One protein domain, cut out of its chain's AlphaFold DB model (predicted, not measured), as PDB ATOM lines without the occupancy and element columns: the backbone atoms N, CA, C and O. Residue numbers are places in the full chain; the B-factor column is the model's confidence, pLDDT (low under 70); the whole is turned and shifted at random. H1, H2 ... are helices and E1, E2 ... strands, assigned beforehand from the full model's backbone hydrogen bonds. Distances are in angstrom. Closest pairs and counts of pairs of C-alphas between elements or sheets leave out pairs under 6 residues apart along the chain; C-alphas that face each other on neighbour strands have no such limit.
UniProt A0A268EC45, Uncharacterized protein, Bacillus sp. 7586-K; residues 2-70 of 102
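This is residues 2 to 70 of the 102 residues of an uncharacterized protein of Bacillus sp. 7586-K (UniProt A0A268EC45). One twisted antiparallel sheet of five strands makes the body, and the short helix H1, with the long loop of residues 46 to 56 before it, folds back at the end where E4 ends and E5 begins. The strands lie side by side in chain order, E1 E2 E3 E4 E5, and E1 to E4 form a meander, each strand the antiparallel neighbour of the one before. The printed part has 69 residues, in the order E1 E2 E3 E4 H1 E5, and is mostly strand. It is only just compact, close to loose, with a radius of gyration of the C-alphas of 13.0 A, and elongated, spanning 40 by 23 by 22 A.

E1, residues 4 to 11, is an edge strand and bends by 53 degrees at residue 7. It forms a hairpin with E2, residues 17 to 24, at 158 degrees; N 7 and O 21 are 2.9 A apart, within hydrogen-bond range. E2 forms a hairpin with E3, residues 30 to 35, at 166 degrees, with N 22 and O 32 at 2.8 A. E3 forms a hairpin with E4, residues 39 to 45, at 168 degrees, with N 33 and O 41 at 2.9 A. E5, residues 63 to 69, is the other edge strand, antiparallel to E4 at 168 degrees, with N 42 and O 66 at 2.8 A. H1, residues 57 to 61, is not on the sheet, but only just, with 4 pairs of C-alphas within 10 A. The closest C-alphas of E4 and H1 are those of Tyr 45 and Lys 59, 7.4 A apart. In H1 every O i to N i+4 pair is within hydrogen-bond range.

E1 begins at C-alpha 4 (124.858, 135.579, 196.863) and is 20.2 A long. E2 measures 21.0 A, E3 16.6 A, E4 19.9 A and H1 6.2 A. E5, 19.8 A, ends at C-alpha 69 (135.155, 134.361, 213.799).

The C-alphas of Glu 14 and Asn 47 are the two farthest apart, 40.8 A. The link from E4 to H1, 11 residues, is long. The printed part has no cut, and no printed residue is under 70 in pLDDT.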
ATOM      1  N   GLU A   2     117.908 134.969 196.620       73.88
ATOM      2  CA  GLU A   2     119.277 134.590 196.990       73.88
ATOM      3  C   GLU A   2     120.244 135.681 196.522       73.88
ATOM      4  O   GLU A   2     120.530 135.758 195.327       73.88
ATOM      5  N   HIS A   3     120.738 136.506 197.445       87.31
ATOM      6  CA  HIS A   3     121.617 137.645 197.142       87.31
ATOM      7  C   HIS A   3     123.036 137.237 196.711       87.31
ATOM      8  O   HIS A   3     123.702 137.980 196.001       87.31
ATOM      9  N   PHE A   4     123.487 136.037 197.085       93.44
ATOM     10  CA  PHE A   4     124.858 135.579 196.863       93.44
ATOM     11  C   PHE A   4     124.913 134.336 195.972       93.44
ATOM     12  O   PHE A   4     124.021 133.487 196.021       93.44
ATOM     13  N   LYS A   5     125.967 134.218 195.156       95.00
ATOM     14  CA  LYS A   5     126.308 133.004 194.390       95.00
ATOM     15  C   LYS A   5     127.650 132.439 194.849       95.00
ATOM     16  O   LYS A   5     128.584 133.203 195.072       95.00
ATOM     17  N   ILE A   6     127.764 131.114 194.927       95.81
ATOM     18  CA  ILE A   6     129.047 130.434 195.153       95.81
ATOM     19  C   ILE A   6     129.914 130.585 193.901       95.81
ATOM     20  O   ILE A   6     129.473 130.275 192.796       95.81
ATOM     21  N   THR A   7     131.148 131.050 194.075       95.94
ATOM     22  CA  THR A   7     132.128 131.212 192.987       95.94
ATOM     23  C   THR A   7     133.296 130.247 193.102       95.94
ATOM     24  O   THR A   7     133.899 129.898 192.090       95.94
ATOM     25  N   LYS A   8     133.615 129.787 194.317       96.19
ATOM     26  CA  LYS A   8     134.716 128.851 194.548       96.19
ATOM     27  C   LYS A   8     134.454 127.985 195.772       96.19
ATOM     28  O   LYS A   8     134.062 128.498 196.814       96.19
ATOM     29  N   VAL A   9     134.752 126.696 195.659       97.38
ATOM     30  CA  VAL A   9     134.795 125.756 196.784       97.38
ATOM     31  C   VAL A   9     136.200 125.171 196.824       97.38
ATOM     32  O   VAL A   9     136.610 124.508 195.873       97.38
ATOM     33  N   ASN A  10     136.952 125.455 197.885       96.88
ATOM     34  CA  ASN A  10     138.284 124.890 198.085       96.88
ATOM     35  C   ASN A  10     138.165 123.605 198.905       96.88
ATOM     36  O   ASN A  10     137.418 123.569 199.888       96.88
ATOM     37  N   LYS A  11     138.910 122.574 198.504       98.00
ATOM     38  CA  LYS A  11     138.907 121.263 199.151       98.00
ATOM     39  C   LYS A  11     140.325 120.795 199.466       98.00
ATOM     40  O   LYS A  11     141.256 121.233 198.792       98.00
ATOM     41  N   THR A  12     140.475 119.929 200.464       96.38
ATOM     42  CA  THR A  12     141.704 119.150 200.684       96.38
ATOM     43  C   THR A  12     141.890 118.104 199.578       96.38
ATOM     44  O   THR A  12     140.967 117.846 198.798       96.38
ATOM     45  N   ASP A  13     143.058 117.458 199.542       96.25
ATOM     46  CA  ASP A  13     143.330 116.330 198.635       96.25
ATOM     47  C   ASP A  13     142.384 115.135 198.882       96.25
ATOM     48  O   ASP A  13     142.095 114.363 197.971       96.25
ATOM     49  N   GLU A  14     141.839 115.026 200.098       96.56
ATOM     50  CA  GLU A  14     140.862 114.008 200.511       96.56
ATOM     51  C   GLU A  14     139.407 114.404 200.184       96.56
ATOM     52  O   GLU A  14     138.479 113.615 200.353       96.56
ATOM     53  N   GLY A  15     139.192 115.617 199.662       95.44
ATOM     54  CA  GLY A  15     137.891 116.104 199.205       95.44
ATOM     55  C   GLY A  15     137.063 116.853 200.252       95.44
ATOM     56  O   GLY A  15     135.944 117.277 199.935       95.44
ATOM     57  N   GLU A  16     137.592 117.069 201.455       95.94
ATOM     58  CA  GLU A  16     136.932 117.845 202.511       95.94
ATOM     59  C   GLU A  16     136.887 119.330 202.148       95.94
ATOM     60  O   GLU A  16     137.870 119.885 201.665       95.94
ATOM     61  N   ILE A  17     135.753 120.000 202.373       96.75
ATOM     62  CA  ILE A  17     135.603 121.427 202.063       96.75
ATOM     63  C   ILE A  17     136.257 122.263 203.165       96.75
ATOM     64  O   ILE A  17     135.829 122.212 204.312       96.75
ATOM     65  N   ILE A  18     137.233 123.091 202.790       97.00
ATOM     66  CA  ILE A  18     137.965 123.964 203.725       97.00
ATOM     67  C   ILE A  18     137.564 125.436 203.613       97.00
ATOM     68  O   ILE A  18     137.745 126.207 204.553       97.00
ATOM     69  N   SER A  19     137.027 125.860 202.469       97.38
ATOM     70  CA  SER A  19     136.405 127.179 202.355       97.38
ATOM     71  C   SER A  19     135.467 127.300 201.163       97.38
ATOM     72  O   SER A  19     135.633 126.636 200.135       97.38
ATOM     73  N   ILE A  20     134.498 128.201 201.290       97.75
ATOM     74  CA  ILE A  20     133.523 128.546 200.257       97.75
ATOM     75  C   ILE A  20     133.600 130.052 200.037       97.75
ATOM     76  O   ILE A  20     133.494 130.824 200.982       97.75
ATOM     77  N   ASN A  21     133.767 130.470 198.788       97.19
ATOM     78  CA  ASN A  21     133.718 131.876 198.412       97.19
ATOM     79  C   ASN A  21     132.399 132.153 197.705       97.19
ATOM     80  O   ASN A  21     132.007 131.416 196.791       97.19
ATOM     81  N   VAL A  22     131.738 133.224 198.119       96.94
ATOM     82  CA  VAL A  22     130.523 133.728 197.492       96.94
ATOM     83  C   VAL A  22     130.705 135.183 197.097       96.94
ATOM     84  O   VAL A  22     131.486 135.911 197.708       96.94
ATOM     85  N   VAL A  23     129.966 135.610 196.081       96.88
ATOM     86  CA  VAL A  23     129.893 137.018 195.680       96.88
ATOM     87  C   VAL A  23     128.447 137.453 195.543       96.88
ATOM     88  O   VAL A  23     127.570 136.631 195.252       96.88
ATOM     89  N   ASP A  24     128.208 138.739 195.759       93.56
ATOM     90  CA  ASP A  24     126.922 139.367 195.461       93.56
ATOM     91  C   ASP A  24     126.559 139.177 193.972       93.56
ATOM     92  O   ASP A  24     127.402 139.313 193.078       93.56
ATOM     93  N   LYS A  25     125.300 138.810 193.707       92.44
ATOM     94  CA  LYS A  25     124.796 138.566 192.349       92.44
ATOM     95  C   LYS A  25     124.475 139.852 191.588       92.44
ATOM     96  O   LYS A  25     124.497 139.806 190.360       92.44
ATOM     97  N   GLU A  26     124.128 140.935 192.278       89.81
ATOM     98  CA  GLU A  26     123.528 142.117 191.655       89.81
ATOM     99  C   GLU A  26     124.582 143.071 191.083       89.81
ATOM    100  O   GLU A  26     124.537 143.412 189.900       89.81
ATOM    101  N   TYR A  27     125.570 143.438 191.895       90.69
ATOM    102  CA  TYR A  27     126.589 144.434 191.563       90.69
ATOM    103  C   TYR A  27     128.002 143.850 191.490       90.69
ATOM    104  O   TYR A  27     128.886 144.469 190.894       90.69
ATOM    105  N   ASN A  28     128.214 142.641 192.027       93.62
ATOM    106  CA  ASN A  28     129.524 141.984 192.106       93.62
ATOM    107  C   ASN A  28     130.560 142.826 192.875       93.62
ATOM    108  O   ASN A  28     131.750 142.815 192.558       93.62
ATOM    109  N   GLU A  29     130.101 143.574 193.880       95.06
ATOM    110  CA  GLU A  29     130.936 144.458 194.710       95.06
ATOM    111  C   GLU A  29     131.278 143.848 196.076       95.06
ATOM    112  O   GLU A  29     132.138 144.352 196.790       95.06
ATOM    113  N   THR A  30     130.626 142.749 196.458       96.00
ATOM    114  CA  THR A  30     130.850 142.079 197.745       96.00
ATOM    115  C   THR A  30     131.380 140.670 197.522       96.00
ATOM    116  O   THR A  30     130.818 139.917 196.727       96.00
ATOM    117  N   SER A  31     132.438 140.307 198.245       96.19
ATOM    118  CA  SER A  31     133.015 138.962 198.299       96.19
ATOM    119  C   SER A  31     133.079 138.487 199.745       96.19
ATOM    120  O   SER A  31     133.490 139.239 200.630       96.19
ATOM    121  N   ILE A  32     132.680 137.241 199.983       96.69
ATOM    122  CA  ILE A  32     132.681 136.629 201.309       96.69
ATOM    123  C   ILE A  32     133.357 135.262 201.214       96.69
ATOM    124  O   ILE A  32     132.996 134.457 200.354       96.69
ATOM    125  N   SER A  33     134.316 134.994 202.098       97.06
ATOM    126  CA  SER A  33     134.962 133.686 202.235       97.06
ATOM    127  C   SER A  33     134.586 133.058 203.572       97.06
ATOM    128  O   SER A  33     134.970 133.577 204.615       97.06
ATOM    129  N   PHE A  34     133.848 131.951 203.543       95.56
ATOM    130  CA  PHE A  34     133.564 131.117 204.712       95.56
ATOM    131  C   PHE A  34     134.655 130.060 204.845       95.56
ATOM    132  O   PHE A  34     134.937 129.357 203.871       95.56
ATOM    133  N   LYS A  35     135.256 129.927 206.026       95.50
ATOM    134  CA  LYS A  35     136.323 128.963 206.318       95.50
ATOM    135  C   LYS A  35     135.822 127.876 207.268       95.50
ATOM    136  O   LYS A  35     134.901 128.093 208.053       95.50
ATOM    137  N   TRP A  36     136.419 126.691 207.169       94.50
ATOM    138  CA  TRP A  36     136.056 125.519 207.978       94.50
ATOM    139  C   TRP A  36     136.253 125.719 209.486       94.50
ATOM    140  O   TRP A  36     135.602 125.051 210.280       94.50
ATOM    141  N   ASP A  37     137.128 126.647 209.869       93.19
ATOM    142  CA  ASP A  37     137.428 127.018 211.253       93.19
ATOM    143  C   ASP A  37     136.371 127.950 211.879       93.19
ATOM    144  O   ASP A  37     136.546 128.422 212.999       93.19
ATOM    145  N   GLY A  38     135.264 128.216 211.175       90.88
ATOM    146  CA  GLY A  38     134.186 129.080 211.655       90.88
ATOM    147  C   GLY A  38     134.457 130.573 211.463       90.88
ATOM    148  O   GLY A  38     133.690 131.397 211.967       90.88
ATOM    149  N   CYS A  39     135.512 130.936 210.728       95.44
ATOM    150  CA  CYS A  39     135.810 132.321 210.391       95.44
ATOM    151  C   CYS A  39     135.272 132.723 209.007       95.44
ATOM    152  O   CYS A  39     135.149 131.923 208.076       95.44
ATOM    153  N   VAL A  40     134.974 134.010 208.867       96.25
ATOM    154  CA  VAL A  40     134.436 134.652 207.677       96.25
ATOM    155  C   VAL A  40     135.251 135.896 207.355       96.25
ATOM    156  O   VAL A  40     135.427 136.786 208.187       96.25
ATOM    157  N   ASP A  41     135.711 135.967 206.113       96.50
ATOM    158  CA  ASP A  41     136.322 137.160 205.540       96.50
ATOM    159  C   ASP A  41     135.276 137.866 204.676       96.50
ATOM    160  O   ASP A  41     134.902 137.357 203.619       96.50
ATOM    161  N   PHE A  42     134.806 139.033 205.105       95.62
ATOM    162  CA  PHE A  42     133.875 139.868 204.351       95.62
ATOM    163  C   PHE A  42     134.628 141.033 203.713       95.62
ATOM    164  O   PHE A  42     135.322 141.790 204.399       95.62
ATOM    165  N   ARG A  43     134.480 141.210 202.401       96.12
ATOM    166  CA  ARG A  43     135.054 142.338 201.670       96.12
ATOM    167  C   ARG A  43     134.001 143.012 200.806       96.12
ATOM    168  O   ARG A  43     133.367 142.355 199.986       96.12
ATOM    169  N   GLN A  44     133.880 144.326 200.945       96.56
ATOM    170  CA  GLN A  44     133.013 145.154 200.115       96.56
ATOM    171  C   GLN A  44     133.847 146.210 199.400       96.56
ATOM    172  O   GLN A  44     134.587 146.964 200.031       96.56
ATOM    173  N   TYR A  45     133.737 146.239 198.081       95.75
ATOM    174  CA  TYR A  45     134.355 147.229 197.217       95.75
ATOM    175  C   TYR A  45     133.415 148.421 197.035       95.75
ATOM    176  O   TYR A  45     132.194 148.293 197.110       95.75
ATOM    177  N   GLN A  46     133.997 149.600 196.849       94.31
ATOM    178  CA  GLN A  46     133.284 150.867 196.712       94.31
ATOM    179  C   GLN A  46     133.729 151.582 195.434       94.31
ATOM    180  O   GLN A  46     134.650 151.136 194.755       94.31
ATOM    181  N   ASN A  47     133.084 152.701 195.097       93.88
ATOM    182  CA  ASN A  47     133.470 153.565 193.971       93.88
ATOM    183  C   ASN A  47     133.527 152.849 192.605       93.88
ATOM    184  O   ASN A  47     134.333 153.193 191.747       93.88
ATOM    185  N   GLY A  48     132.643 151.867 192.396       92.06
ATOM    186  CA  GLY A  48     132.501 151.147 191.127       92.06
ATOM    187  C   GLY A  48     133.453 149.963 190.936       92.06
ATOM    188  O   GLY A  48     133.331 149.280 189.921       92.06
ATOM    189  N   PHE A  49     134.347 149.695 191.896       95.69
ATOM    190  CA  PHE A  49     135.209 148.513 191.873       95.69
ATOM    191  C   PHE A  49     134.417 147.228 192.131       95.69
ATOM    192  O   PHE A  49     133.515 147.182 192.970       95.69
ATOM    193  N   LYS A  50     134.810 146.160 191.441       95.25
ATOM    194  CA  LYS A  50     134.205 144.831 191.503       95.25
ATOM    195  C   LYS A  50     135.202 143.778 191.955       95.25
ATOM    196  O   LYS A  50     136.422 143.965 191.911       95.25
ATOM    197  N   VAL A  51     134.678 142.630 192.379       93.56
ATOM    198  CA  VAL A  51     135.481 141.499 192.864       93.56
ATOM    199  C   VAL A  51     136.484 141.018 191.809       93.56
ATOM    200  O   VAL A  51     137.637 140.757 192.154       93.56
ATOM    201  N   ASP A  52     136.076 140.960 190.543       93.75
ATOM    202  CA  ASP A  52     136.836 140.427 189.406       93.75
ATOM    203  C   ASP A  52     137.768 141.434 188.717       93.75
ATOM    204  O   ASP A  52     138.595 141.017 187.908       93.75
ATOM    205  N   ASP A  53     137.696 142.722 189.070       93.38
ATOM    206  CA  ASP A  53     138.638 143.727 188.563       93.38
ATOM    207  C   ASP A  53     140.097 143.358 188.880       93.38
ATOM    208  O   ASP A  53     140.391 142.703 189.891       93.38
ATOM    209  N   GLU A  54     141.025 143.851 188.060       94.38
ATOM    210  CA  GLU A  54     142.458 143.688 188.290       94.38
ATOM    211  C   GLU A  54     142.857 144.136 189.705       94.38
ATOM    212  O   GLU A  54     142.332 145.103 190.268       94.38
ATOM    213  N   HIS A  55     143.785 143.399 190.315       91.44
ATOM    214  CA  HIS A  55     144.288 143.762 191.627       91.44
ATOM    215  C   HIS A  55     145.179 145.002 191.528       91.44
ATOM    216  O   HIS A  55     146.230 144.971 190.895       91.44
ATOM    217  N   SER A  56     144.779 146.079 192.199       94.00
ATOM    218  CA  SER A  56     145.531 147.329 192.272       94.00
ATOM    219  C   SER A  56     145.501 147.902 193.689       94.00
ATOM    220  O   SER A  56     144.591 147.615 194.473       94.00
ATOM    221  N   GLU A  57     146.474 148.753 194.024       95.56
ATOM    222  CA  GLU A  57     146.456 149.480 195.302       95.56
ATOM    223  C   GLU A  57     145.198 150.340 195.452       95.56
ATOM    224  O   GLU A  57     144.650 150.461 196.547       95.56
ATOM    225  N   GLU A  58     144.720 150.923 194.352       95.81
ATOM    226  CA  GLU A  58     143.511 151.740 194.337       95.81
ATOM    227  C   GLU A  58     142.276 150.915 194.706       95.81
ATOM    228  O   GLU A  58     141.518 151.312 195.591       95.81
ATOM    229  N   LYS A  59     142.115 149.726 194.115       93.56
ATOM    230  CA  LYS A  59     141.036 148.793 194.464       93.56
ATOM    231  C   LYS A  59     141.087 148.399 195.942       93.56
ATOM    232  O   LYS A  59     140.052 148.334 196.601       93.56
ATOM    233  N   VAL A  60     142.284 148.152 196.479       92.44
ATOM    234  CA  VAL A  60     142.464 147.804 197.899       92.44
ATOM    235  C   VAL A  60     142.056 148.965 198.808       92.44
ATOM    236  O   VAL A  60     141.328 148.738 199.775       92.44
ATOM    237  N   ARG A  61     142.461 150.200 198.482       94.75
ATOM    238  CA  ARG A  61     142.074 151.413 199.227       94.75
ATOM    239  C   ARG A  61     140.573 151.696 199.157       94.75
ATOM    240  O   ARG A  61     140.023 152.241 200.106       94.75
ATOM    241  N   ASN A  62     139.919 151.293 198.069       96.00
ATOM    242  CA  ASN A  62     138.470 151.376 197.879       96.00
ATOM    243  C   ASN A  62     137.742 150.097 198.323       96.00
ATOM    244  O   ASN A  62     136.689 149.757 197.784       96.00
ATOM    245  N   SER A  63     138.292 149.372 199.300       95.00
ATOM    246  CA  SER A  63     137.641 148.202 199.877       95.00
ATOM    247  C   SER A  63     137.582 148.279 201.396       95.00
ATOM    248  O   SER A  63     138.541 148.670 202.057       95.00
ATOM    249  N   GLN A  64     136.447 147.865 201.947       95.88
ATOM    250  CA  GLN A  64     136.285 147.570 203.361       95.88
ATOM    251  C   GLN A  64     136.501 146.076 203.571       95.88
ATOM    252  O   GLN A  64     136.063 145.260 202.759       95.88
ATOM    253  N   TYR A  65     137.185 145.720 204.654       94.88
ATOM    254  CA  TYR A  65     137.483 144.340 205.005       94.88
ATOM    255  C   TYR A  65     137.180 144.103 206.477       94.88
ATOM    256  O   TYR A  65     137.629 144.868 207.332       94.88
ATOM    257  N   ILE A  66     136.442 143.035 206.757       94.69
ATOM    258  CA  ILE A  66     136.143 142.585 208.110       94.69
ATOM    259  C   ILE A  66     136.448 141.093 208.179       94.69
ATOM    260  O   ILE A  66     135.983 140.315 207.349       94.69
ATOM    261  N   HIS A  67     137.235 140.709 209.178       95.25
ATOM    262  CA  HIS A  67     137.451 139.320 209.554       95.25
ATOM    263  C   HIS A  67     136.662 139.042 210.832       95.25
ATOM    264  O   HIS A  67     136.836 139.753 211.823       95.25
ATOM    265  N   ILE A  68     135.791 138.039 210.795       95.06
ATOM    266  CA  ILE A  68     134.929 137.651 211.913       95.06
ATOM    267  C   ILE A  68     135.106 136.156 212.135       95.06
ATOM    268  O   ILE A  68     134.960 135.387 211.197       95.06
ATOM    269  N   CYS A  69     135.357 135.742 213.366       94.62
ATOM    270  CA  CYS A  69     135.155 134.361 213.799       94.62
ATOM    271  C   CYS A  69     133.986 134.338 214.785       94.62
ATOM    272  O   CYS A  69     133.567 135.405 215.239       94.62
ATOM    273  N   GLU A  70     133.462 133.150 215.093       92.62
ATOM    274  CA  GLU A  70     132.318 133.000 216.011       92.62
ATOM    275  C   GLU A  70     131.127 133.846 215.527       92.62
ATOM    276  O   GLU A  70     130.681 134.789 216.179       92.62
TER     277      GLU A  70